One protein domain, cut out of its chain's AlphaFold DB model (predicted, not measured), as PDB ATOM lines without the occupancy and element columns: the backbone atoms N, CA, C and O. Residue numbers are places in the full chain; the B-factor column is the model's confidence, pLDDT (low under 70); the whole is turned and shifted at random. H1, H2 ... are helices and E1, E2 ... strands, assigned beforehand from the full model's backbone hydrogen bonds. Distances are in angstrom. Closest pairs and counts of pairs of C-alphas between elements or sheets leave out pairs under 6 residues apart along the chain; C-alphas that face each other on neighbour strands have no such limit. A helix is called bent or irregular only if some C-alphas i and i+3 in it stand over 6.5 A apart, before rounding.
ATOM      1  N   GLU A  24     156.678 101.694  55.360       65.62
ATOM      2  CA  GLU A  24     155.493 102.326  55.946       65.62
ATOM      3  C   GLU A  24     155.288 101.945  57.416       65.62
ATOM      4  O   GLU A  24     155.004 102.810  58.245       65.62
ATOM      5  N   ARG A  25     155.495 100.668  57.763       71.75
ATOM      6  CA  ARG A  25     155.335 100.178  59.138       71.75
ATOM      7  C   ARG A  25     156.400 100.765  60.062       71.75
ATOM      8  O   ARG A  25     156.081 101.182  61.170       71.75
ATOM      9  N   ILE A  26     157.642 100.844  59.586       73.19
ATOM     10  CA  ILE A  26     158.764 101.429  60.336       73.19
ATOM     11  C   ILE A  26     158.544 102.932  60.554       73.19
ATOM     12  O   ILE A  26     158.801 103.453  61.640       73.19
ATOM     13  N   ILE A  27     158.045 103.637  59.533       74.88
ATOM     14  CA  ILE A  27     157.693 105.061  59.619       74.88
ATOM     15  C   ILE A  27     156.586 105.285  60.655       74.88
ATOM     16  O   ILE A  27     156.706 106.159  61.516       74.88
ATOM     17  N   GLU A  28     155.516 104.492  60.593       79.00
ATOM     18  CA  GLU A  28     154.405 104.569  61.540       79.00
ATOM     19  C   GLU A  28     154.852 104.287  62.978       79.00
ATOM     20  O   GLU A  28     154.476 105.020  63.894       79.00
ATOM     21  N   GLU A  29     155.698 103.282  63.180       83.75
ATOM     22  CA  GLU A  29     156.227 102.925  64.493       83.75
ATOM     23  C   GLU A  29     157.101 104.040  65.084       83.75
ATOM     24  O   GLU A  29     156.856 104.475  66.210       83.75
ATOM     25  N   LYS A  30     158.036 104.602  64.304       84.62
ATOM     26  CA  LYS A  30     158.858 105.752  64.734       84.62
ATOM     27  C   LYS A  30     158.006 106.976  65.080       84.62
ATOM     28  O   LYS A  30     158.268 107.649  66.079       84.62
ATOM     29  N   ARG A  31     156.971 107.255  64.281       85.81
ATOM     30  CA  ARG A  31     156.008 108.332  64.554       85.81
ATOM     31  C   ARG A  31     155.268 108.086  65.869       85.81
ATOM     32  O   ARG A  31     155.165 109.000  66.684       85.81
ATOM     33  N   ASN A  32     154.784 106.866  66.091       90.69
ATOM     34  CA  ASN A  32     154.060 106.502  67.307       90.69
ATOM     35  C   ASN A  32     154.949 106.601  68.553       90.69
ATOM     36  O   ASN A  32     154.468 107.077  69.581       90.69
ATOM     37  N   ILE A  33     156.230 106.225  68.456       92.06
ATOM     38  CA  ILE A  33     157.221 106.390  69.531       92.06
ATOM     39  C   ILE A  33     157.388 107.863  69.893       92.06
ATOM     40  O   ILE A  33     157.185 108.236  71.050       92.06
ATOM     41  N   LYS A  34     157.685 108.722  68.909       90.75
ATOM     42  CA  LYS A  34     157.871 110.164  69.143       90.75
ATOM     43  C   LYS A  34     156.631 110.820  69.747       90.75
ATOM     44  O   LYS A  34     156.740 111.486  70.771       90.75
ATOM     45  N   LEU A  35     155.455 110.590  69.161       92.06
ATOM     46  CA  LEU A  35     154.203 111.173  69.658       92.06
ATOM     47  C   LEU A  35     153.882 110.702  71.078       92.06
ATOM     48  O   LEU A  35     153.614 111.523  71.947       92.06
ATOM     49  N   SER A  36     153.965 109.395  71.336       95.38
ATOM     50  CA  SER A  36     153.650 108.852  72.664       95.38
ATOM     51  C   SER A  36     154.657 109.323  73.718       95.38
ATOM     52  O   SER A  36     154.269 109.587  74.850       95.38
ATOM     53  N   THR A  37     155.934 109.474  73.352       95.75
ATOM     54  CA  THR A  37     156.973 110.015  74.243       95.75
ATOM     55  C   THR A  37     156.678 111.469  74.596       95.75
ATOM     56  O   THR A  37     156.667 111.821  75.772       95.75
ATOM     57  N   LEU A  38     156.352 112.288  73.594       95.38
ATOM     58  CA  LEU A  38     156.011 113.698  73.770       95.38
ATOM     59  C   LEU A  38     154.778 113.890  74.664       95.38
ATOM     60  O   LEU A  38     154.789 114.718  75.572       95.38
ATOM     61  N   GLU A  39     153.724 113.101  74.430       96.31
ATOM     62  CA  GLU A  39     152.504 113.098  75.246       96.31
ATOM     63  C   GLU A  39     152.825 112.794  76.724       96.31
ATOM     64  O   GLU A  39     152.353 113.493  77.625       96.31
ATOM     65  N   VAL A  40     153.678 111.795  76.986       97.81
ATOM     66  CA  VAL A  40     154.086 111.410  78.346       97.81
ATOM     67  C   VAL A  40     154.970 112.470  79.006       97.81
ATOM     68  O   VAL A  40     154.788 112.774  80.184       97.81
ATOM     69  N   GLU A  41     155.902 113.074  78.271       97.38
ATOM     70  CA  GLU A  41     156.746 114.154  78.794       97.38
ATOM     71  C   GLU A  41     155.915 115.369  79.212       97.38
ATOM     72  O   GLU A  41     156.088 115.883  80.320       97.38
ATOM     73  N   VAL A  42     154.952 115.776  78.380       96.88
ATOM     74  CA  VAL A  42     154.023 116.865  78.715       96.88
ATOM     75  C   VAL A  42     153.178 116.505  79.938       96.88
ATOM     76  O   VAL A  42     152.965 117.362  80.801       96.88
ATOM     77  N   ALA A  43     152.736 115.250  80.066       97.25
ATOM     78  CA  ALA A  43     152.026 114.788  81.256       97.25
ATOM     79  C   ALA A  43     152.896 114.931  82.520       97.25
ATOM     80  O   ALA A  43     152.455 115.547  83.492       97.25
ATOM     81  N   ILE A  44     154.153 114.476  82.487       97.94
ATOM     82  CA  ILE A  44     155.108 114.608  83.604       97.94
ATOM     83  C   ILE A  44     155.352 116.083  83.961       97.94
ATOM     84  O   ILE A  44     155.347 116.456  85.138       97.94
ATOM     85  N   GLU A  45     155.551 116.953  82.969       97.44
ATOM     86  CA  GLU A  45     155.713 118.392  83.205       97.44
ATOM     87  C   GLU A  45     154.461 119.025  83.820       97.44
ATOM     88  O   GLU A  45     154.558 119.882  84.706       97.44
ATOM     89  N   SER A  46     153.278 118.582  83.389       96.31
ATOM     90  CA  SER A  46     152.008 119.057  83.932       96.31
ATOM     91  C   SER A  46     151.845 118.697  85.409       96.31
ATOM     92  O   SER A  46     151.399 119.546  86.184       96.31
ATOM     93  N   ILE A  47     152.301 117.507  85.823       96.69
ATOM     94  CA  ILE A  47     152.328 117.091  87.231       96.69
ATOM     95  C   ILE A  47     153.211 118.033  88.037       96.69
ATOM     96  O   ILE A  47     152.743 118.667  88.984       96.69
ATOM     97  N   LYS A  48     154.468 118.190  87.608       94.62
ATOM     98  CA  LYS A  48     155.464 119.020  88.303       94.62
ATOM     99  C   LYS A  48     154.975 120.456  88.490       94.62
ATOM    100  O   LYS A  48     155.245 121.078  89.517       94.62
ATOM    101  N   LYS A  49     154.255 120.987  87.498       96.44
ATOM    102  CA  LYS A  49     153.793 122.377  87.488       96.44
ATOM    103  C   LYS A  49     152.475 122.603  88.225       96.44
ATOM    104  O   LYS A  49     152.345 123.617  88.907       96.44
ATOM    105  N   TYR A  50     151.497 121.719  88.047       95.75
ATOM    106  CA  TYR A  50     150.117 121.974  88.469       95.75
ATOM    107  C   TYR A  50     149.613 121.039  89.566       95.75
ATOM    108  O   TYR A  50     148.614 121.380  90.193       95.75
ATOM    109  N   LYS A  51     150.288 119.907  89.818       94.31
ATOM    110  CA  LYS A  51     149.892 118.886  90.805       94.31
ATOM    111  C   LYS A  51     148.403 118.515  90.690       94.31
ATOM    112  O   LYS A  51     147.637 118.740  91.630       94.31
ATOM    113  N   PRO A  52     147.963 118.057  89.505       96.69
ATOM    114  CA  PRO A  52     146.558 117.792  89.252       96.69
ATOM    115  C   PRO A  52     146.066 116.607  90.085       96.69
ATOM    116  O   PRO A  52     146.841 115.744  90.477       96.69
ATOM    117  N   TYR A  53     144.753 116.538  90.299       97.31
ATOM    118  CA  TYR A  53     144.121 115.370  90.917       97.31
ATOM    119  C   TYR A  53     144.187 114.126  90.015       97.31
ATOM    120  O   TYR A  53     144.450 113.018  90.477       97.31
ATOM    121  N   ALA A  54     143.964 114.324  88.716       97.56
ATOM    122  CA  ALA A  54     143.983 113.274  87.712       97.56
ATOM    123  C   ALA A  54     144.548 113.796  86.385       97.56
ATOM    124  O   ALA A  54     144.442 114.989  86.083       97.56
ATOM    125  N   ILE A  55     145.104 112.889  85.584       97.44
ATOM    126  CA  ILE A  55     145.524 113.137  84.203       97.44
ATOM    127  C   ILE A  55     144.690 112.269  83.272       97.44
ATOM    128  O   ILE A  55     144.641 111.050  83.429       97.44
ATOM    129  N   LEU A  56     144.070 112.916  82.285       97.56
ATOM    130  CA  LEU A  56     143.386 112.260  81.178       97.56
ATOM    131  C   LEU A  56     144.327 112.225  79.968       97.56
ATOM    132  O   LEU A  56     144.679 113.274  79.429       97.56
ATOM    133  N   MET A  57     144.717 111.027  79.552       96.81
ATOM    134  CA  MET A  57     145.501 110.760  78.350       96.81
ATOM    135  C   MET A  57     144.563 110.426  77.181       96.81
ATOM    136  O   MET A  57     143.553 109.741  77.369       96.81
ATOM    137  N   ASP A  58     144.892 110.889  75.971       94.31
ATOM    138  CA  ASP A  58     144.140 110.552  74.755       94.31
ATOM    139  C   ASP A  58     144.634 109.225  74.158       94.31
ATOM    140  O   ASP A  58     145.656 109.134  73.473       94.31
ATOM    141  N   GLY A  59     143.892 108.161  74.447       94.06
ATOM    142  CA  GLY A  59     144.234 106.787  74.110       94.06
ATOM    143  C   GLY A  59     144.407 105.903  75.342       94.06
ATOM    144  O   GLY A  59     144.452 106.358  76.480       94.06
ATOM    145  N   GLY A  60     144.479 104.595  75.101       93.94
ATOM    146  CA  GLY A  60     144.626 103.612  76.172       93.94
ATOM    147  C   GLY A  60     146.048 103.593  76.716       93.94
ATOM    148  O   GLY A  60     147.004 103.639  75.937       93.94
ATOM    149  N   LEU A  61     146.191 103.446  78.034       95.31
ATOM    150  CA  LEU A  61     147.478 103.542  78.730       95.31
ATOM    151  C   LEU A  61     148.530 102.544  78.215       95.31
ATOM    152  O   LEU A  61     149.722 102.843  78.155       95.31
ATOM    153  N   ILE A  62     148.082 101.380  77.733       91.75
ATOM    154  CA  ILE A  62     148.947 100.362  77.122       91.75
ATOM    155  C   ILE A  62     149.769 100.885  75.932       91.75
ATOM    156  O   ILE A  62     150.871 100.397  75.688       91.75
ATOM    157  N   ARG A  63     149.270 101.893  75.203       92.94
ATOM    158  CA  ARG A  63     149.989 102.521  74.085       92.94
ATOM    159  C   ARG A  63     151.313 103.124  74.557       92.94
ATOM    160  O   ARG A  63     152.325 102.955  73.885       92.94
ATOM    161  N   TYR A  64     151.316 103.784  75.711       95.75
ATOM    162  CA  TYR A  64     152.509 104.422  76.270       95.75
ATOM    163  C   TYR A  64     153.514 103.397  76.785       95.75
ATOM    164  O   TYR A  64     154.711 103.566  76.585       95.75
ATOM    165  N   ASN A  65     153.027 102.287  77.344       92.94
ATOM    166  CA  ASN A  65     153.872 101.149  77.700       92.94
ATOM    167  C   ASN A  65     154.608 100.576  76.475       92.94
ATOM    168  O   ASN A  65     155.780 100.235  76.556       92.94
ATOM    169  N   ILE A  66     153.935 100.507  75.321       91.81
ATOM    170  CA  ILE A  66     154.520  99.971  74.084       91.81
ATOM    171  C   ILE A  66     155.493 100.967  73.437       91.81
ATOM    172  O   ILE A  66     156.587 100.581  73.039       91.81
ATOM    173  N   TYR A  67     155.097 102.234  73.300       94.69
ATOM    174  CA  TYR A  67     155.803 103.197  72.445       94.69
ATOM    175  C   TYR A  67     156.678 104.206  73.195       94.69
ATOM    176  O   TYR A  67     157.451 104.915  72.561       94.69
ATOM    177  N   ALA A  68     156.563 104.296  74.518       95.38
ATOM    178  CA  ALA A  68     157.278 105.273  75.338       95.38
ATOM    179  C   ALA A  68     157.729 104.666  76.676       95.38
ATOM    180  O   ALA A  68     157.677 105.340  77.698       95.38
ATOM    181  N   TYR A  69     158.145 103.393  76.678       94.50
ATOM    182  CA  TYR A  69     158.321 102.563  77.878       94.50
ATOM    183  C   TYR A  69     159.040 103.257  79.049       94.50
ATOM    184  O   TYR A  69     158.481 103.342  80.139       94.50
ATOM    185  N   ASP A  70     160.240 103.806  78.833       95.44
ATOM    186  CA  ASP A  70     161.028 104.417  79.916       95.44
ATOM    187  C   ASP A  70     160.326 105.639  80.525       95.44
ATOM    188  O   ASP A  70     160.228 105.780  81.745       95.44
ATOM    189  N   LYS A  71     159.776 106.509  79.670       97.19
ATOM    190  CA  LYS A  71     159.012 107.685  80.100       97.19
ATOM    191  C   LYS A  71     157.678 107.308  80.725       97.19
ATOM    192  O   LYS A  71     157.238 107.944  81.677       97.19
ATOM    193  N   TRP A  72     157.045 106.260  80.216       97.12
ATOM    194  CA  TRP A  72     155.823 105.701  80.765       97.12
ATOM    195  C   TRP A  72     156.037 105.189  82.192       97.12
ATOM    196  O   TRP A  72     155.224 105.484  83.067       97.12
ATOM    197  N   LEU A  73     157.143 104.481  82.449       96.69
ATOM    198  CA  LEU A  73     157.509 104.059  83.799       96.69
ATOM    199  C   LEU A  73     157.735 105.261  84.725       96.69
ATOM    200  O   LEU A  73     157.222 105.250  85.840       96.69
ATOM    201  N   GLU A  74     158.425 106.308  84.256       98.00
ATOM    202  CA  GLU A  74     158.598 107.562  85.011       98.00
ATOM    203  C   GLU A  74     157.238 108.176  85.394       98.00
ATOM    204  O   GLU A  74     156.983 108.427  86.572       98.00
ATOM    205  N   LEU A  75     156.334 108.361  84.423       98.19
ATOM    206  CA  LEU A  75     154.991 108.904  84.657       98.19
ATOM    207  C   LEU A  75     154.189 108.040  85.634       98.19
ATOM    208  O   LEU A  75     153.583 108.566  86.567       98.19
ATOM    209  N   ARG A  76     154.195 106.719  85.430       97.12
ATOM    210  CA  ARG A  76     153.493 105.769  86.293       97.12
ATOM    211  C   ARG A  76     153.971 105.887  87.738       97.12
ATOM    212  O   ARG A  76     153.131 106.022  88.624       97.12
ATOM    213  N   SER A  77     155.284 105.858  87.964       97.12
ATOM    214  CA  SER A  77     155.860 105.957  89.307       97.12
ATOM    215  C   SER A  77     155.484 107.271  89.987       97.12
ATOM    216  O   SER A  77     155.006 107.240  91.114       97.12
ATOM    217  N   ILE A  78     155.595 108.407  89.286       97.62
ATOM    218  CA  ILE A  78     155.202 109.716  89.835       97.62
ATOM    219  C   ILE A  78     153.716 109.720  90.221       97.62
ATOM    220  O   ILE A  78     153.360 110.160  91.312       97.62
ATOM    221  N   CYS A  79     152.840 109.206  89.355       97.69
ATOM    222  CA  CYS A  79     151.405 109.146  89.627       97.69
ATOM    223  C   CYS A  79     151.067 108.248  90.828       97.69
ATOM    224  O   CYS A  79     150.233 108.617  91.656       97.69
ATOM    225  N   GLU A  80     151.706 107.081  90.947       95.88
ATOM    226  CA  GLU A  80     151.500 106.165  92.076       95.88
ATOM    227  C   GLU A  80     152.037 106.749  93.396       95.88
ATOM    228  O   GLU A  80     151.364 106.643  94.423       95.88
ATOM    229  N   GLU A  81     153.202 107.402  93.374       96.44
ATOM    230  CA  GLU A  81     153.834 108.012  94.553       96.44
ATOM    231  C   GLU A  81     153.102 109.269  95.044       96.44
ATOM    232  O   GLU A  81     152.916 109.446  96.250       96.44
ATOM    233  N   GLU A  82     152.662 110.136  94.128       95.94
ATOM    234  CA  GLU A  82     151.963 111.385  94.464       95.94
ATOM    235  C   GLU A  82     150.441 111.212  94.610       95.94
ATOM    236  O   GLU A  82     149.746 112.144  95.016       95.94
ATOM    237  N   GLY A  83     149.909 110.022  94.312       96.25
ATOM    238  CA  GLY A  83     148.475 109.736  94.381       96.25
ATOM    239  C   GLY A  83     147.653 110.422  93.284       96.25
ATOM    240  O   GLY A  83     146.471 110.693  93.491       96.25
ATOM    241  N   ILE A  84     148.267 110.704  92.133       98.12
ATOM    242  CA  ILE A  84     147.617 111.308  90.964       98.12
ATOM    243  C   ILE A  84     146.998 110.198  90.120       98.12
ATOM    244  O   ILE A  84     147.677 109.248  89.726       98.12
ATOM    245  N   ILE A  85     145.706 110.307  89.818       98.31
ATOM    246  CA  ILE A  85     144.991 109.254  89.090       98.31
ATOM    247  C   ILE A  85     145.294 109.363  87.594       98.31
ATOM    248  O   ILE A  85     145.068 110.406  86.979       98.31
ATOM    249  N   LEU A  86     145.802 108.284  86.999       98.00
ATOM    250  CA  LEU A  86     146.162 108.244  85.587       98.00
ATOM    251  C   LEU A  86     145.091 107.494  84.797       98.00
ATOM    252  O   LEU A  86     144.816 106.325  85.071       98.00
ATOM    253  N   VAL A  87     144.496 108.172  83.818       98.06
ATOM    254  CA  VAL A  87     143.344 107.677  83.058       98.06
ATOM    255  C   VAL A  87     143.625 107.775  81.566       98.06
ATOM    256  O   VAL A  87     143.915 108.857  81.066       98.06
ATOM    257  N   GLY A  88     143.505 106.671  80.838       97.44
ATOM    258  CA  GLY A  88     143.450 106.660  79.378       97.44
ATOM    259  C   GLY A  88     142.005 106.686  78.893       97.44
ATOM    260  O   GLY A  88     141.181 105.903  79.366       97.44
ATOM    261  N   VAL A  89     141.679 107.568  77.947       97.62
ATOM    262  CA  VAL A  89     140.350 107.637  77.315       97.62
ATOM    263  C   VAL A  89     140.460 107.193  75.860       97.62
ATOM    264  O   VAL A  89     141.191 107.774  75.068       97.62
ATOM    265  N   ILE A  90     139.723 106.153  75.482       95.62
ATOM    266  CA  ILE A  90     139.845 105.471  74.192       95.62
ATOM    267  C   ILE A  90     138.603 105.750  73.346       95.62
ATOM    268  O   ILE A  90     137.546 105.155  73.552       95.62
ATOM    269  N   LYS A  91     138.741 106.612  72.334       90.50
ATOM    270  CA  LYS A  91     137.693 106.826  71.320       90.50
ATOM    271  C   LYS A  91     137.459 105.581  70.464       90.50
ATOM    272  O   LYS A  91     136.328 105.169  70.236       90.50
ATOM    273  N   ASP A  92     138.538 105.068  69.883       89.31
ATOM    274  CA  ASP A  92     138.493 104.042  68.844       89.31
ATOM    275  C   ASP A  92     138.821 102.681  69.461       89.31
ATOM    276  O   ASP A  92     139.979 102.264  69.531       89.31
ATOM    277  N   ILE A  93     137.788 102.020  69.982       91.00
ATOM    278  CA  ILE A  93     137.915 100.691  70.575       91.00
ATOM    279  C   ILE A  93     138.126  99.670  69.453       91.00
ATOM    280  O   ILE A  93     137.236  99.427  68.638       91.00
ATOM    281  N   LYS A  94     139.309  99.053  69.450       89.12
ATOM    282  CA  LYS A  94     139.704  97.981  68.518       89.12
ATOM    283  C   LYS A  94     139.852  96.618  69.198       89.12
ATOM    284  O   LYS A  94     140.381  95.683  68.607       89.12
ATOM    285  N   THR A  95     139.464  96.521  70.466       89.50
ATOM    286  CA  THR A  95     139.525  95.271  71.226       89.50
ATOM    287  C   THR A  95     138.361  94.359  70.854       89.50
ATOM    288  O   THR A  95     137.335  94.818  70.358       89.50
ATOM    289  N   SER A  96     138.533  93.061  71.076       90.50
ATOM    290  CA  SER A  96     137.526  92.020  70.846       90.50
ATOM    291  C   SER A  96     137.309  91.173  72.099       90.50
ATOM    292  O   SER A  96     137.066  89.979  71.990       90.50
ATOM    293  N   ILE A  97     137.453  91.747  73.295       89.00
ATOM    294  CA  ILE A  97     137.441  91.004  74.565       89.00
ATOM    295  C   ILE A  97     136.112  90.256  74.749       89.00
ATOM    296  O   ILE A  97     136.094  89.058  75.041       89.00
ATOM    297  N   ILE A  98     134.991  90.943  74.525       89.81
ATOM    298  CA  ILE A  98     133.644  90.375  74.607       89.81
ATOM    299  C   ILE A  98     133.453  89.355  73.482       89.81
ATOM    300  O   ILE A  98     133.003  88.239  73.739       89.81
ATOM    301  N   GLY A  99     133.847  89.703  72.255       90.25
ATOM    302  CA  GLY A  99     133.719  88.821  71.091       90.25
ATOM    303  C   GLY A  99     134.500  87.511  71.235       90.25
ATOM    304  O   GLY A  99     133.967  86.440  70.949       90.25
ATOM    305  N   ASP A 100     135.732  87.585  71.736       89.12
ATOM    306  CA  ASP A 100     136.591  86.437  72.029       89.12
ATOM    307  C   ASP A 100     135.934  85.539  73.087       89.12
ATOM    308  O   ASP A 100     135.795  84.332  72.888       89.12
ATOM    309  N   THR A 101     135.424  86.138  74.167       87.81
ATOM    310  CA  THR A 101     134.724  85.414  75.243       87.81
ATOM    311  C   THR A 101     133.467  84.708  74.739       87.81
ATOM    312  O   THR A 101     133.171  83.578  75.135       87.81
ATOM    313  N   MET A 102     132.707  85.359  73.857       88.75
ATOM    314  CA  MET A 102     131.529  84.758  73.233       88.75
ATOM    315  C   MET A 102     131.915  83.559  72.364       88.75
ATOM    316  O   MET A 102     131.289  82.507  72.482       88.75
ATOM    317  N   LYS A 103     132.978  83.674  71.560       88.75
ATOM    318  CA  LYS A 103     133.484  82.590  70.703       88.75
ATOM    319  C   LYS A 103     134.026  81.399  71.499       88.75
ATOM    320  O   LYS A 103     133.894  80.253  71.064       88.75
ATOM    321  N   GLU A 104     134.620  81.640  72.665       87.38
ATOM    322  CA  GLU A 104     135.046  80.572  73.577       87.38
ATOM    323  C   GLU A 104     133.856  79.784  74.143       87.38
ATOM    324  O   GLU A 104     133.933  78.557  74.272       87.38
ATOM    325  N   ARG A 105     132.746  80.477  74.440       86.69
ATOM    326  CA  ARG A 105     131.505  79.872  74.955       86.69
ATOM    327  C   ARG A 105     130.676  79.194  73.867       86.69
ATOM    328  O   ARG A 105     130.099  78.141  74.129       86.69
ATOM    329  N   ASP A 106     130.640  79.757  72.662       88.69
ATOM    330  CA  ASP A 106     129.978  79.178  71.494       88.69
ATOM    331  C   ASP A 106     130.962  78.995  70.333       88.69
ATOM    332  O   ASP A 106     131.206  79.883  69.508       88.69
ATOM    333  N   ARG A 107     131.500  77.776  70.229       82.00
ATOM    334  CA  ARG A 107     132.466  77.421  69.182       82.00
ATOM    335  C   ARG A 107     131.873  77.475  67.771       82.00
ATOM    336  O   ARG A 107     132.660  77.549  66.824       82.00
ATOM    337  N   ASN A 108     130.546  77.492  67.616       87.19
ATOM    338  CA  ASN A 108     129.881  77.549  66.308       87.19
ATOM    339  C   ASN A 108     129.853  78.959  65.699       87.19
ATOM    340  O   ASN A 108     129.572  79.100  64.515       87.19
ATOM    341  N   MET A 109     130.165  79.999  66.474       85.19
ATOM    342  CA  MET A 109     130.146  81.387  66.007       85.19
ATOM    343  C   MET A 109     131.219  81.633  64.935       85.19
ATOM    344  O   MET A 109     132.402  81.606  65.236       85.19
ATOM    345  N   GLU A 110     130.868  81.857  63.671       82.44
ATOM    346  CA  GLU A 110     131.851  81.855  62.567       82.44
ATOM    347  C   GLU A 110     132.883  82.999  62.617       82.44
ATOM    348  O   GLU A 110     134.006  82.832  62.139       82.44
ATOM    349  N   GLN A 111     132.538  84.132  63.232       87.50
ATOM    350  CA  GLN A 111     133.357  85.345  63.253       87.50
ATOM    351  C   GLN A 111     133.423  85.965  64.654       87.50
ATOM    352  O   GLN A 111     132.451  85.918  65.401       87.50
ATOM    353  N   VAL A 112     134.560  86.585  64.987       89.12
ATOM    354  CA  VAL A 112     134.729  87.439  66.174       89.12
ATOM    355  C   VAL A 112     134.508  88.900  65.774       89.12
ATOM    356  O   VAL A 112     135.108  89.374  64.810       89.12
ATOM    357  N   PHE A 113     133.651  89.606  66.512       90.31
ATOM    358  CA  PHE A 113     133.372  91.037  66.327       90.31
ATOM    359  C   PHE A 113     134.155  91.881  67.341       90.31
ATOM    360  O   PHE A 113     134.466  91.382  68.428       90.31
ATOM    361  N   TYR A 114     134.466  93.145  67.019       92.81
ATOM    362  CA  TYR A 114     135.067  94.034  68.015       92.81
ATOM    363  C   TYR A 114     134.025  94.478  69.040       92.81
ATOM    364  O   TYR A 114     132.823  94.556  68.772       92.81
ATOM    365  N   ASP A 115     134.517  94.823  70.226       92.69
ATOM    366  CA  ASP A 115     133.704  95.232  71.368       92.69
ATOM    367  C   ASP A 115     132.830  96.441  71.027       92.69
ATOM    368  O   ASP A 115     131.678  96.514  71.443       92.69
ATOM    369  N   ARG A 116     133.339  97.360  70.196       92.69
ATOM    370  CA  ARG A 116     132.569  98.511  69.715       92.69
ATOM    371  C   ARG A 116     131.327  98.098  68.933       92.69
ATOM    372  O   ARG A 116     130.280  98.711  69.121       92.69
ATOM    373  N   GLU A 117     131.442  97.128  68.027       93.69
ATOM    374  CA  GLU A 117     130.291  96.697  67.231       93.69
ATOM    375  C   GLU A 117     129.298  95.911  68.086       93.69
ATOM    376  O   GLU A 117     128.094  96.093  67.935       93.69
ATOM    377  N   LEU A 118     129.793  95.103  69.029       93.81
ATOM    378  CA  LEU A 118     128.947  94.355  69.960       93.81
ATOM    379  C   LEU A 118     128.186  95.262  70.934       93.81
ATOM    380  O   LEU A 118     127.040  94.973  71.256       93.81
ATOM    381  N   LEU A 119     128.801  96.356  71.389       95.06
ATOM    382  CA  LEU A 119     128.210  97.288  72.355       95.06
ATOM    383  C   LEU A 119     127.408  98.425  71.714       95.06
ATOM    384  O   LEU A 119     126.831  99.249  72.429       95.06
ATOM    385  N   PHE A 120     127.346  98.492  70.383       95.69
ATOM    386  CA  PHE A 120     126.641  99.562  69.688       95.69
ATOM    387  C   PHE A 120     125.147  99.567  70.045       95.69
ATOM    388  O   PHE A 120     124.410  98.619  69.766       95.69
ATOM    389  N   GLY A 121     124.702 100.656  70.676       95.56
ATOM    390  CA  GLY A 121     123.321 100.839  71.123       95.56
ATOM    391  C   GLY A 121     122.877  99.895  72.244       95.56
ATOM    392  O   GLY A 121     121.678  99.806  72.481       95.56
ATOM    393  N   GLN A 122     123.808  99.188  72.899       96.88
ATOM    394  CA  GLN A 122     123.478  98.242  73.973       96.88
ATOM    395  C   GLN A 122     123.402  98.898  75.352       96.88
ATOM    396  O   GLN A 122     122.615  98.457  76.177       96.88
ATOM    397  N   LEU A 123     124.222  99.923  75.595       97.31
ATOM    398  CA  LEU A 123     124.270 100.626  76.876       97.31
ATOM    399  C   LEU A 123     123.281 101.783  76.921       97.31
ATOM    400  O   LEU A 123     123.150 102.515  75.935       97.31
ATOM    401  N   ASP A 124     122.658 102.008  78.071       97.94
ATOM    402  CA  ASP A 124     121.908 103.226  78.370       97.94
ATOM    403  C   ASP A 124     122.844 104.433  78.560       97.94
ATOM    404  O   ASP A 124     124.056 104.311  78.747       97.94
ATOM    405  N   TYR A 125     122.302 105.647  78.449       97.50
ATOM    406  CA  TYR A 125     123.097 106.866  78.627       97.50
ATOM    407  C   TYR A 125     123.631 106.963  80.066       97.50
ATOM    408  O   TYR A 125     122.852 106.961  81.017       97.50
ATOM    409  N   GLY A 126     124.957 107.051  80.214       96.88
ATOM    410  CA  GLY A 126     125.651 107.021  81.506       96.88
ATOM    411  C   GLY A 126     125.960 105.618  82.031       96.88
ATOM    412  O   GLY A 126     126.637 105.491  83.048       96.88
ATOM    413  N   GLU A 127     125.517 104.564  81.344       97.94
ATOM    414  CA  GLU A 127     125.832 103.192  81.728       97.94
ATOM    415  C   GLU A 127     127.272 102.823  81.342       97.94
ATOM    416  O   GLU A 127     127.805 103.248  80.308       97.94
ATOM    417  N   MET A 128     127.899 102.001  82.187       96.31
ATOM    418  CA  MET A 128     129.218 101.433  81.942       96.31
ATOM    419  C   MET A 128     129.251  99.925  82.192       96.31
ATOM    420  O   MET A 128     128.579  99.412  83.083       96.31
ATOM    421  N   ILE A 129     130.109  99.230  81.449       94.94
ATOM    422  CA  ILE A 129     130.484  97.839  81.705       94.94
ATOM    423  C   ILE A 129     131.949  97.803  82.116       94.94
ATOM    424  O   ILE A 129     132.822  98.271  81.383       94.94
ATOM    425  N   GLN A 130     132.224  97.191  83.264       91.94
ATOM    426  CA  GLN A 130     133.582  96.903  83.698       91.94
ATOM    427  C   GLN A 130     134.118  95.632  83.043       91.94
ATOM    428  O   GLN A 130     133.443  94.603  82.990       91.94
ATOM    429  N   ILE A 131     135.361  95.701  82.571       84.50
ATOM    430  CA  ILE A 131     136.082  94.572  81.994       84.50
ATOM    431  C   ILE A 131     137.025  94.010  83.055       84.50
ATOM    432  O   ILE A 131     137.997  94.658  83.440       84.50
ATOM    433  N   PHE A 132     136.718  92.808  83.541       69.81
ATOM    434  CA  PHE A 132     137.504  92.122  84.568       69.81
ATOM    435  C   PHE A 132     138.748  91.441  83.979       69.81
ATOM    436  O   PHE A 132     138.708  90.892  82.875       69.81
ATOM    437  N   ASP A 133     139.841  91.440  84.745       62.22
ATOM    438  CA  ASP A 133     141.167  90.960  84.316       62.22
ATOM    439  C   ASP A 133     141.181  89.501  83.860       62.22
ATOM    440  O   ASP A 133     141.966  89.141  82.992       62.22
ATOM    441  N   GLU A 134     140.290  88.673  84.411       55.59
ATOM    442  CA  GLU A 134     140.146  87.249  84.073       55.59
ATOM    443  C   GLU A 134     139.807  87.025  82.593       55.59
ATOM    444  O   GLU A 134     140.104  85.974  82.030       55.59
ATOM    445  N   VAL A 135     139.195  88.029  81.965       53.84
ATOM    446  CA  VAL A 135     138.743  88.017  80.570       53.84
ATOM    447  C   VAL A 135     139.602  88.951  79.708       53.84
ATOM    448  O   VAL A 135     139.651  88.853  78.481       53.84
ATOM    449  N   ASN A 136     140.324  89.871  80.344       52.06
ATOM    450  CA  ASN A 136     141.153  90.846  79.666       52.06
ATOM    451  C   ASN A 136     142.507  90.212  79.315       52.06
ATOM    452  O   ASN A 136     143.321  89.927  80.189       52.06
ATOM    453  N   LYS A 137     142.831  90.084  78.022       52.47
ATOM    454  CA  LYS A 137     144.191  89.704  77.569       52.47
ATOM    455  C   LYS A 137     145.284  90.668  78.086       52.47
ATOM    456  O   LYS A 137     146.469  90.361  77.981       52.47
ATOM    457  N   LYS A 138     144.894  91.820  78.657       52.16
ATOM    458  CA  LYS A 138     145.751  92.777  79.376       52.16
ATOM    459  C   LYS A 138     145.998  92.442  80.859       52.16
ATOM    460  O   LYS A 138     146.748  93.185  81.483       52.16
ATOM    461  N   GLY A 139     145.433  91.373  81.432       46.69
ATOM    462  CA  GLY A 139     145.506  91.067  82.875       46.69
ATOM    463  C   GLY A 139     146.924  90.933  83.457       46.69
ATOM    464  O   GLY A 139     147.123  91.129  84.649       46.69
ATOM    465  N   ASN A 140     147.941  90.703  82.619       54.19
ATOM    466  CA  ASN A 140     149.353  90.710  83.034       54.19
ATOM    467  C   ASN A 140     150.041  92.084  82.924       54.19
ATOM    468  O   ASN A 140     151.228  92.193  83.224       54.19
ATOM    469  N   GLN A 141     149.345  93.119  82.448       63.00
ATOM    470  CA  GLN A 141     149.916  94.446  82.198       63.00
ATOM    471  C   GLN A 141     149.492  95.515  83.213       63.00
ATOM    472  O   GLN A 141     150.029  96.620  83.172       63.00
ATOM    473  N   GLY A 142     148.601  95.183  84.152       81.88
ATOM    474  CA  GLY A 142     148.300  96.040  85.299       81.88
ATOM    475  C   GLY A 142     147.293  97.161  85.021       81.88
ATOM    476  O   GLY A 142     147.490  98.264  85.535       81.88
ATOM    477  N   TYR A 143     146.257  96.913  84.208       90.06
ATOM    478  CA  TYR A 143     145.242  97.910  83.845       90.06
ATOM    479  C   TYR A 143     143.813  97.433  84.100       90.06
ATOM    480  O   TYR A 143     143.411  96.371  83.627       90.06
ATOM    481  N   SER A 144     143.011  98.308  84.701       92.00
ATOM    482  CA  SER A 144     141.569  98.130  84.874       92.00
ATOM    483  C   SER A 144     140.838  98.926  83.805       92.00
ATOM    484  O   SER A 144     141.177 100.086  83.578       92.00
ATOM    485  N   SER A 145     139.841  98.338  83.143       93.19
ATOM    486  CA  SER A 145     139.159  98.989  82.018       93.19
ATOM    487  C   SER A 145     137.638  98.957  82.143       93.19
ATOM    488  O   SER A 145     137.064  98.020  82.698       93.19
ATOM    489  N   VAL A 146     136.985  99.964  81.566       95.56
ATOM    490  CA  VAL A 146     135.532 100.010  81.360       95.56
ATOM    491  C   VAL A 146     135.205 100.420  79.928       95.56
ATOM    492  O   VAL A 146     135.990 101.107  79.270       95.56
ATOM    493  N   PHE A 147     134.014 100.046  79.475       97.19
ATOM    494  CA  PHE A 147     133.327 100.714  78.376       97.19
ATOM    495  C   PHE A 147     132.214 101.584  78.947       97.19
ATOM    496  O   PHE A 147     131.465 101.121  79.802       97.19
ATOM    497  N   LEU A 148     132.105 102.823  78.481       97.62
ATOM    498  CA  LEU A 148     131.164 103.823  78.978       97.62
ATOM    499  C   LEU A 148     130.391 104.431  77.806       97.62
ATOM    500  O   LEU A 148     130.991 104.832  76.803       97.62
ATOM    501  N   ARG A 149     129.070 104.570  77.943       97.75
ATOM    502  CA  ARG A 149     128.269 105.407  77.040       97.75
ATOM    503  C   ARG A 149     128.106 106.805  77.631       97.75
ATOM    504  O   ARG A 149     127.145 107.115  78.326       97.75
ATOM    505  N   SER A 150     129.067 107.666  77.324       97.38
ATOM    506  CA  SER A 150     129.183 109.032  77.857       97.38
ATOM    507  C   SER A 150     128.450 110.110  77.052       97.38
ATOM    508  O   SER A 150     128.443 111.273  77.443       97.38
ATOM    509  N   SER A 151     127.826 109.754  75.929       97.25
ATOM    510  CA  SER A 151     127.059 110.676  75.080       97.25
ATOM    511  C   SER A 151     125.770 110.022  74.590       97.25
ATOM    512  O   SER A 151     125.585 108.811  74.716       97.25
ATOM    513  N   LEU A 152     124.888 110.813  73.984       97.06
ATOM    514  CA  LEU A 152     123.660 110.310  73.369       97.06
ATOM    515  C   LEU A 152     123.933 109.460  72.121       97.06
ATOM    516  O   LEU A 152     123.051 108.708  71.698       97.06
ATOM    517  N   GLN A 153     125.146 109.510  71.556       94.56
ATOM    518  CA  GLN A 153     125.526 108.593  70.487       94.56
ATOM    519  C   GLN A 153     125.448 107.131  70.968       94.56
ATOM    520  O   GLN A 153     125.724 106.838  72.131       94.56
ATOM    521  N   PRO A 154     125.056 106.192  70.090       93.75
ATOM    522  CA  PRO A 154     124.954 104.771  70.432       93.75
ATOM    523  C   PRO A 154     126.318 104.089  70.633       93.75
ATOM    524  O   PRO A 154     126.367 102.942  71.068       93.75
ATOM    525  N   SER A 155     127.422 104.757  70.296       93.62
ATOM    526  CA  SER A 155     128.779 104.250  70.495       93.62
ATOM    527  C   SER A 155     129.251 104.413  71.936       93.62
ATOM    528  O   SER A 155     128.968 105.418  72.587       93.62
ATOM    529  N   VAL A 156     130.067 103.463  72.383       96.06
ATOM    530  CA  VAL A 156     130.781 103.521  73.661       96.06
ATOM    531  C   VAL A 156     132.197 104.072  73.480       96.06
ATOM    532  O   VAL A 156     132.783 103.954  72.402       96.06
ATOM    533  N   VAL A 157     132.756 104.633  74.551       96.69
ATOM    534  CA  VAL A 157     134.193 104.907  74.686       96.69
ATOM    535  C   VAL A 157     134.818 103.940  75.678       96.69
ATOM    536  O   VAL A 157     134.153 103.451  76.590       96.69
ATOM    537  N   GLY A 158     136.096 103.634  75.486       96.19
ATOM    538  CA  GLY A 158     136.875 102.889  76.464       96.19
ATOM    539  C   GLY A 158     137.507 103.844  77.467       96.19
ATOM    540  O   GLY A 158     137.840 104.980  77.131       96.19
ATOM    541  N   MET A 159     137.714 103.373  78.685       96.62
ATOM    542  CA  MET A 159     138.548 104.048  79.667       96.62
ATOM    543  C   MET A 159     139.400 103.004  80.379       96.62
ATOM    544  O   MET A 159     138.884 101.946  80.742       96.62
ATOM    545  N   ASP A 160     140.687 103.279  80.570       95.38
ATOM    546  CA  ASP A 160     141.560 102.452  81.398       95.38
ATOM    547  C   ASP A 160     142.327 103.263  82.447       95.38
ATOM    548  O   ASP A 160     142.598 104.448  82.277       95.38
ATOM    549  N   ILE A 161     142.615 102.619  83.577       96.19
ATOM    550  CA  ILE A 161     143.428 103.155  84.676       96.19
ATOM    551  C   ILE A 161     144.427 102.095  85.134       96.19
ATOM    552  O   ILE A 161     144.298 100.916  84.791       96.19
ATOM    553  N   LEU A 162     145.402 102.490  85.949       94.75
ATOM    554  CA  LEU A 162     146.309 101.543  86.601       94.75
ATOM    555  C   LEU A 162     145.547 100.642  87.585       94.75
ATOM    556  O   LEU A 162     144.686 101.108  88.330       94.75
ATOM    557  N   ASP A 163     145.902  99.359  87.658       91.00
ATOM    558  CA  ASP A 163     145.267  98.412  88.591       91.00
ATOM    559  C   ASP A 163     145.440  98.801  90.059       91.00
ATOM    560  O   ASP A 163     144.529  98.630  90.869       91.00
ATOM    561  N   THR A 164     146.577  99.408  90.396       92.94
ATOM    562  CA  THR A 164     146.842  99.994  91.719       92.94
ATOM    563  C   THR A 164     145.839 101.097  92.080       92.94
ATOM    564  O   THR A 164     145.603 101.365  93.260       92.94
ATOM    565  N   GLN A 165     145.188 101.692  91.078       95.50
ATOM    566  CA  GLN A 165     144.207 102.766  91.200       95.50
ATOM    567  C   GLN A 165     142.761 102.285  90.988       95.50
ATOM    568  O   GLN A 165     141.850 103.110  91.045       95.50
ATOM    569  N   ARG A 166     142.514 100.972  90.828       93.75
ATOM    570  CA  ARG A 166     141.195 100.363  90.524       93.75
ATOM    571  C   ARG A 166     140.020 100.927  91.325       93.75
ATOM    572  O   ARG A 166     138.925 101.071  90.793       93.75
ATOM    573  N   LYS A 167     140.237 101.259  92.600       95.44
ATOM    574  CA  LYS A 167     139.212 101.835  93.487       95.44
ATOM    575  C   LYS A 167     138.614 103.162  92.981       95.44
ATOM    576  O   LYS A 167     137.527 103.518  93.413       95.44
ATOM    577  N   HIS A 168     139.304 103.866  92.084       97.38
ATOM    578  CA  HIS A 168     138.868 105.127  91.478       97.38
ATOM    579  C   HIS A 168     138.200 104.947  90.107       97.38
ATOM    580  O   HIS A 168     137.845 105.937  89.477       97.38
ATOM    581  N   LEU A 169     138.025 103.715  89.614       95.81
ATOM    582  CA  LEU A 169     137.516 103.465  88.261       95.81
ATOM    583  C   LEU A 169     136.143 104.101  88.021       95.81
ATOM    584  O   LEU A 169     135.961 104.828  87.053       95.81
ATOM    585  N   GLU A 170     135.197 103.880  88.929       97.12
ATOM    586  CA  GLU A 170     133.859 104.472  88.839       97.12
ATOM    587  C   GLU A 170     133.894 105.999  88.995       97.12
ATOM    588  O   GLU A 170     133.218 106.726  88.271       97.12
ATOM    589  N   GLU A 171     134.734 106.506  89.898       97.94
ATOM    590  CA  GLU A 171     134.921 107.943  90.097       97.94
ATOM    591  C   GLU A 171     135.431 108.627  88.818       97.94
ATOM    592  O   GLU A 171     134.908 109.663  88.405       97.94
ATOM    593  N   MET A 172     136.419 108.025  88.155       98.06
ATOM    594  CA  MET A 172     136.979 108.547  86.910       98.06
ATOM    595  C   MET A 172     136.019 108.381  85.733       98.06
ATOM    596  O   MET A 172     135.943 109.275  84.893       98.06
ATOM    597  N   ALA A 173     135.222 107.309  85.700       98.00
ATOM    598  CA  ALA A 173     134.154 107.158  84.714       98.00
ATOM    599  C   ALA A 173     133.116 108.285  84.847       98.00
ATOM    600  O   ALA A 173     132.738 108.897  83.848       98.00
ATOM    601  N   ASN A 174     132.729 108.629  86.080       98.00
ATOM    602  CA  ASN A 174     131.840 109.757  86.359       98.00
ATOM    603  C   ASN A 174     132.457 111.101  85.952       98.00
ATOM    604  O   ASN A 174     131.755 111.962  85.412       98.00
ATOM    605  N   LEU A 175     133.763 111.291  86.160       98.00
ATOM    606  CA  LEU A 175     134.473 112.482  85.688       98.00
ATOM    607  C   LEU A 175     134.448 112.575  84.154       98.00
ATOM    608  O   LEU A 175     134.088 113.620  83.611       98.00
ATOM    609  N   VAL A 176     134.779 111.483  83.456       97.94
ATOM    610  CA  VAL A 176     134.728 111.403  81.987       97.94
ATOM    611  C   VAL A 176     133.319 111.704  81.482       97.94
ATOM    612  O   VAL A 176     133.164 112.534  80.586       97.94
ATOM    613  N   PHE A 177     132.295 111.093  82.078       98.12
ATOM    614  CA  PHE A 177     130.891 111.356  81.764       98.12
ATOM    615  C   PHE A 177     130.541 112.840  81.931       98.12
ATOM    616  O   PHE A 177     130.051 113.469  80.998       98.12
ATOM    617  N   THR A 178     130.881 113.428  83.080       97.50
ATOM    618  CA  THR A 178     130.578 114.831  83.413       97.50
ATOM    619  C   THR A 178     131.247 115.822  82.459       97.50
ATOM    620  O   THR A 178     130.675 116.859  82.130       97.50
ATOM    621  N   LEU A 179     132.465 115.520  82.007       96.94
ATOM    622  CA  LEU A 179     133.212 116.368  81.076       96.94
ATOM    623  C   LEU A 179     132.836 116.136  79.604       96.94
ATOM    624  O   LEU A 179     133.322 116.866  78.735       96.94
ATOM    625  N   THR A 180     132.008 115.133  79.303       97.88
ATOM    626  CA  THR A 180     131.599 114.789  77.939       97.88
ATOM    627  C   THR A 180     130.305 115.518  77.574       97.88
ATOM    628  O   THR A 180     129.275 115.297  78.208       97.88
ATOM    629  N   PRO A 181     130.291 116.362  76.525       96.69
ATOM    630  CA  PRO A 181     129.048 116.966  76.061       96.69
ATOM    631  C   PRO A 181     128.088 115.897  75.521       96.69
ATOM    632  O   PRO A 181     128.491 115.035  74.736       96.69
ATOM    633  N   GLU A 182     126.804 115.990  75.871       95.88
ATOM    634  CA  GLU A 182     125.790 114.971  75.545       95.88
ATOM    635  C   GLU A 182     125.677 114.688  74.038       95.88
ATOM    636  O   GLU A 182     125.546 113.542  73.621       95.88
ATOM    637  N   ASN A 183     125.783 115.732  73.209       94.12
ATOM    638  CA  ASN A 183     125.690 115.653  71.744       94.12
ATOM    639  C   ASN A 183     127.065 115.550  71.057       94.12
ATOM    640  O   ASN A 183     127.229 115.977  69.913       94.12
ATOM    641  N   SER A 184     128.072 115.034  71.764       92.88
ATOM    642  CA  SER A 184     129.422 114.827  71.233       92.88
ATOM    643  C   SER A 184     129.638 113.398  70.726       92.88
ATOM    644  O   SER A 184     128.734 112.570  70.685       92.88
ATOM    645  N   ARG A 185     130.889 113.113  70.365       90.62
ATOM    646  CA  ARG A 185     131.412 111.795  69.990       90.62
ATOM    647  C   ARG A 185     131.775 110.893  71.186       90.62
ATOM    648  O   ARG A 185     132.553 109.961  71.008       90.62
ATOM    649  N   GLY A 186     131.307 111.219  72.394       92.75
ATOM    650  CA  GLY A 186     131.552 110.439  73.616       92.75
ATOM    651  C   GLY A 186     132.873 110.723  74.339       92.75
ATOM    652  O   GLY A 186     133.222 110.006  75.269       92.75
ATOM    653  N   VAL A 187     133.632 111.744  73.941       94.88
ATOM    654  CA  VAL A 187     134.936 112.056  74.552       94.88
ATOM    655  C   VAL A 187     134.842 113.360  75.358       94.88
ATOM    656  O   VAL A 187     134.137 114.274  74.921       94.88
ATOM    657  N   PRO A 188     135.540 113.479  76.506       96.38
ATOM    658  CA  PRO A 188     135.607 114.717  77.275       96.38
ATOM    659  C   PRO A 188     135.993 115.931  76.427       96.38
ATOM    660  O   PRO A 188     136.967 115.884  75.672       96.38
ATOM    661  N   LEU A 189     135.294 117.051  76.629       94.00
ATOM    662  CA  LEU A 189     135.518 118.301  75.890       94.00
ATOM    663  C   LEU A 189     136.977 118.769  75.962       94.00
ATOM    664  O   LEU A 189     137.499 119.331  75.006       94.00
ATOM    665  N   TRP A 190     137.645 118.543  77.092       91.75
ATOM    666  CA  TRP A 190     139.036 118.948  77.282       91.75
ATOM    667  C   TRP A 190     140.000 118.235  76.335       91.75
ATOM    668  O   TRP A 190     140.924 118.878  75.848       91.75
ATOM    669  N   LEU A 191     139.767 116.954  76.027       93.75
ATOM    670  CA  LEU A 191     140.599 116.226  75.068       93.75
ATOM    671  C   LEU A 191     140.397 116.770  73.651       93.75
ATOM    672  O   LEU A 191     141.374 116.993  72.947       93.75
ATOM    673  N   ASP A 192     139.157 117.084  73.266       92.00
ATOM    674  CA  ASP A 192     138.881 117.709  71.964       92.00
ATOM    675  C   ASP A 192     139.475 119.137  71.868       92.00
ATOM    676  O   ASP A 192     139.904 119.554  70.791       92.00
ATOM    677  N   ILE A 193     139.540 119.894  72.974       92.12
ATOM    678  CA  ILE A 193     140.242 121.192  73.015       92.12
ATOM    679  C   ILE A 193     141.744 120.989  72.797       92.12
ATOM    680  O   ILE A 193     142.327 121.683  71.969       92.12
ATOM    681  N   VAL A 194     142.366 120.052  73.517       91.06
ATOM    682  CA  VAL A 194     143.805 119.777  73.381       91.06
ATOM    683  C   VAL A 194     144.135 119.310  71.963       91.06
ATOM    684  O   VAL A 194     145.034 119.887  71.356       91.06
ATOM    685  N   ASP A 195     143.378 118.359  71.407       89.31
ATOM    686  CA  ASP A 195     143.547 117.863  70.030       89.31
ATOM    687  C   ASP A 195     143.497 119.008  69.009       89.31
ATOM    688  O   ASP A 195     144.360 119.132  68.136       89.31
ATOM    689  N   LYS A 196     142.531 119.921  69.162       89.56
ATOM    690  CA  LYS A 196     142.407 121.086  68.283       89.56
ATOM    691  C   LYS A 196     143.612 122.027  68.368       89.56
ATOM    692  O   LYS A 196     144.014 122.560  67.335       89.56
ATOM    693  N   GLU A 197     144.157 122.254  69.560       88.44
ATOM    694  CA  GLU A 197     145.281 123.177  69.779       88.44
ATOM    695  C   GLU A 197     146.626 122.604  69.305       88.44
ATOM    696  O   GLU A 197     147.486 123.362  68.860       88.44
ATOM    697  N   VAL A 198     146.825 121.282  69.374       86.44
ATOM    698  CA  VAL A 198     148.079 120.641  68.923       86.44
ATOM    699  C   VAL A 198     148.094 120.329  67.426       86.44
ATOM    700  O   VAL A 198     149.151 120.052  66.857       86.44
ATOM    701  N   LYS A 199     146.932 120.370  66.763       86.69
ATOM    702  CA  LYS A 199     146.812 120.043  65.343       86.69
ATOM    703  C   LYS A 199     147.518 121.077  64.463       86.69
ATOM    704  O   LYS A 199     147.125 122.239  64.393       86.69
ATOM    705  N   ILE A 200     148.501 120.615  63.690       83.38
ATOM    706  CA  ILE A 200     149.103 121.408  62.613       83.38
ATOM    707  C   ILE A 200     148.065 121.554  61.494       83.38
ATOM    708  O   ILE A 200     147.672 120.570  60.868       83.38
TER     709      ILE A 200
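AT A GLANCE: This is residues 24 to 200 of the 230 residues of the protein "DNA double-strand break repair nuclease NurA" of Tissierellia bacterium (UniProt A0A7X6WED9). A strongly twisted five-stranded sheet curls round one kinked helix, H6, while H1, H2 and H3 cluster near its E1 and E2 end. H4, with H5 beside it, lies away from that cluster and makes one far end of the long axis. The printed part has 177 residues with seven named helices and five named strands, in the order H1 E1 H2 H3 E2 H4 H5 E3 E4 E5 H6 H7, and its class is mixed, helices and strands. The sheet is mixed, in the order E1 E2 E5 E4 E3. The whole is compact, with a radius of gyration of the C-alphas of 16.6 A and spans of 53 by 37 by 36 A.

HOW THE PARTS SIT: Start at H1, residues 24 to 50; its residues 29 to 40 alone touch H2, residues 62 to 67, closest at the C-alphas of Ile 33 and Tyr 67, 4.5 A. Its residues 37 to 44 alone touch H3, residues 69 to 82, the same way at a shallow tilt of 23 degrees, closest at the C-alphas of Ile 44 and Leu 75, 5.8 A. Strand E1, residues 54 to 58, is parallel to E2, residues 85 to 90, with N 55 and O 85 at 2.8 A; E1, H2, H3 and E2 form a strand-helix-strand unit, parallel neighbours joined through helices, with a right-handed crossover. H4, residues 97 to 105, touches H5, residues 115 to 118, closest at the C-alphas of Ile 98 and Asp 115, 5.8 A. Next come E3, residues 128 to 131, E4, residues 143 to 148, and E5, residues 157 to 162, a meander, each strand the antiparallel neighbour of the one before: look at N 129 and O 147, 2.9 A, and N 146 and O 159, 2.9 A. E5 is antiparallel to E2, with N 88 and O 160 at 2.8 A. H6, residues 163 to 179, has a kink of 57 degrees near residue 170 and is irregular, C-alphas 164 and 167 being 8.0 A apart. The closest C-alphas of H6 and E4 are those of Asp 163 and Tyr 143, 4.8 A. H7, residues 189 to 198, comes nearest E1 at the C-alphas of Leu 191 and Asp 58, 6.7 A. Every O i to N i+4 pair is within hydrogen-bond range in H1, H2, H3, H4 and H7, and 8 of 13 in H6; H5 is too short for such a pair.

IN THESE COORDINATES: Find C-alpha 24 at (155.493, 102.326, 55.946); from there H1 runs 38.4 A to C-alpha 50. H3 spans 19.8 A, H6 22.9 A and E5 17.3 A. H7 ends at C-alpha 198, (148.079, 120.641, 68.923).

THE WHOLE: The two C-alphas farthest apart are those of Lys 49 and Asn 108, 55.0 A. The printed part has no cut, and its one long link is E3 to E4. pLDDT is under 70 at residue 24 and residues 132 to 141.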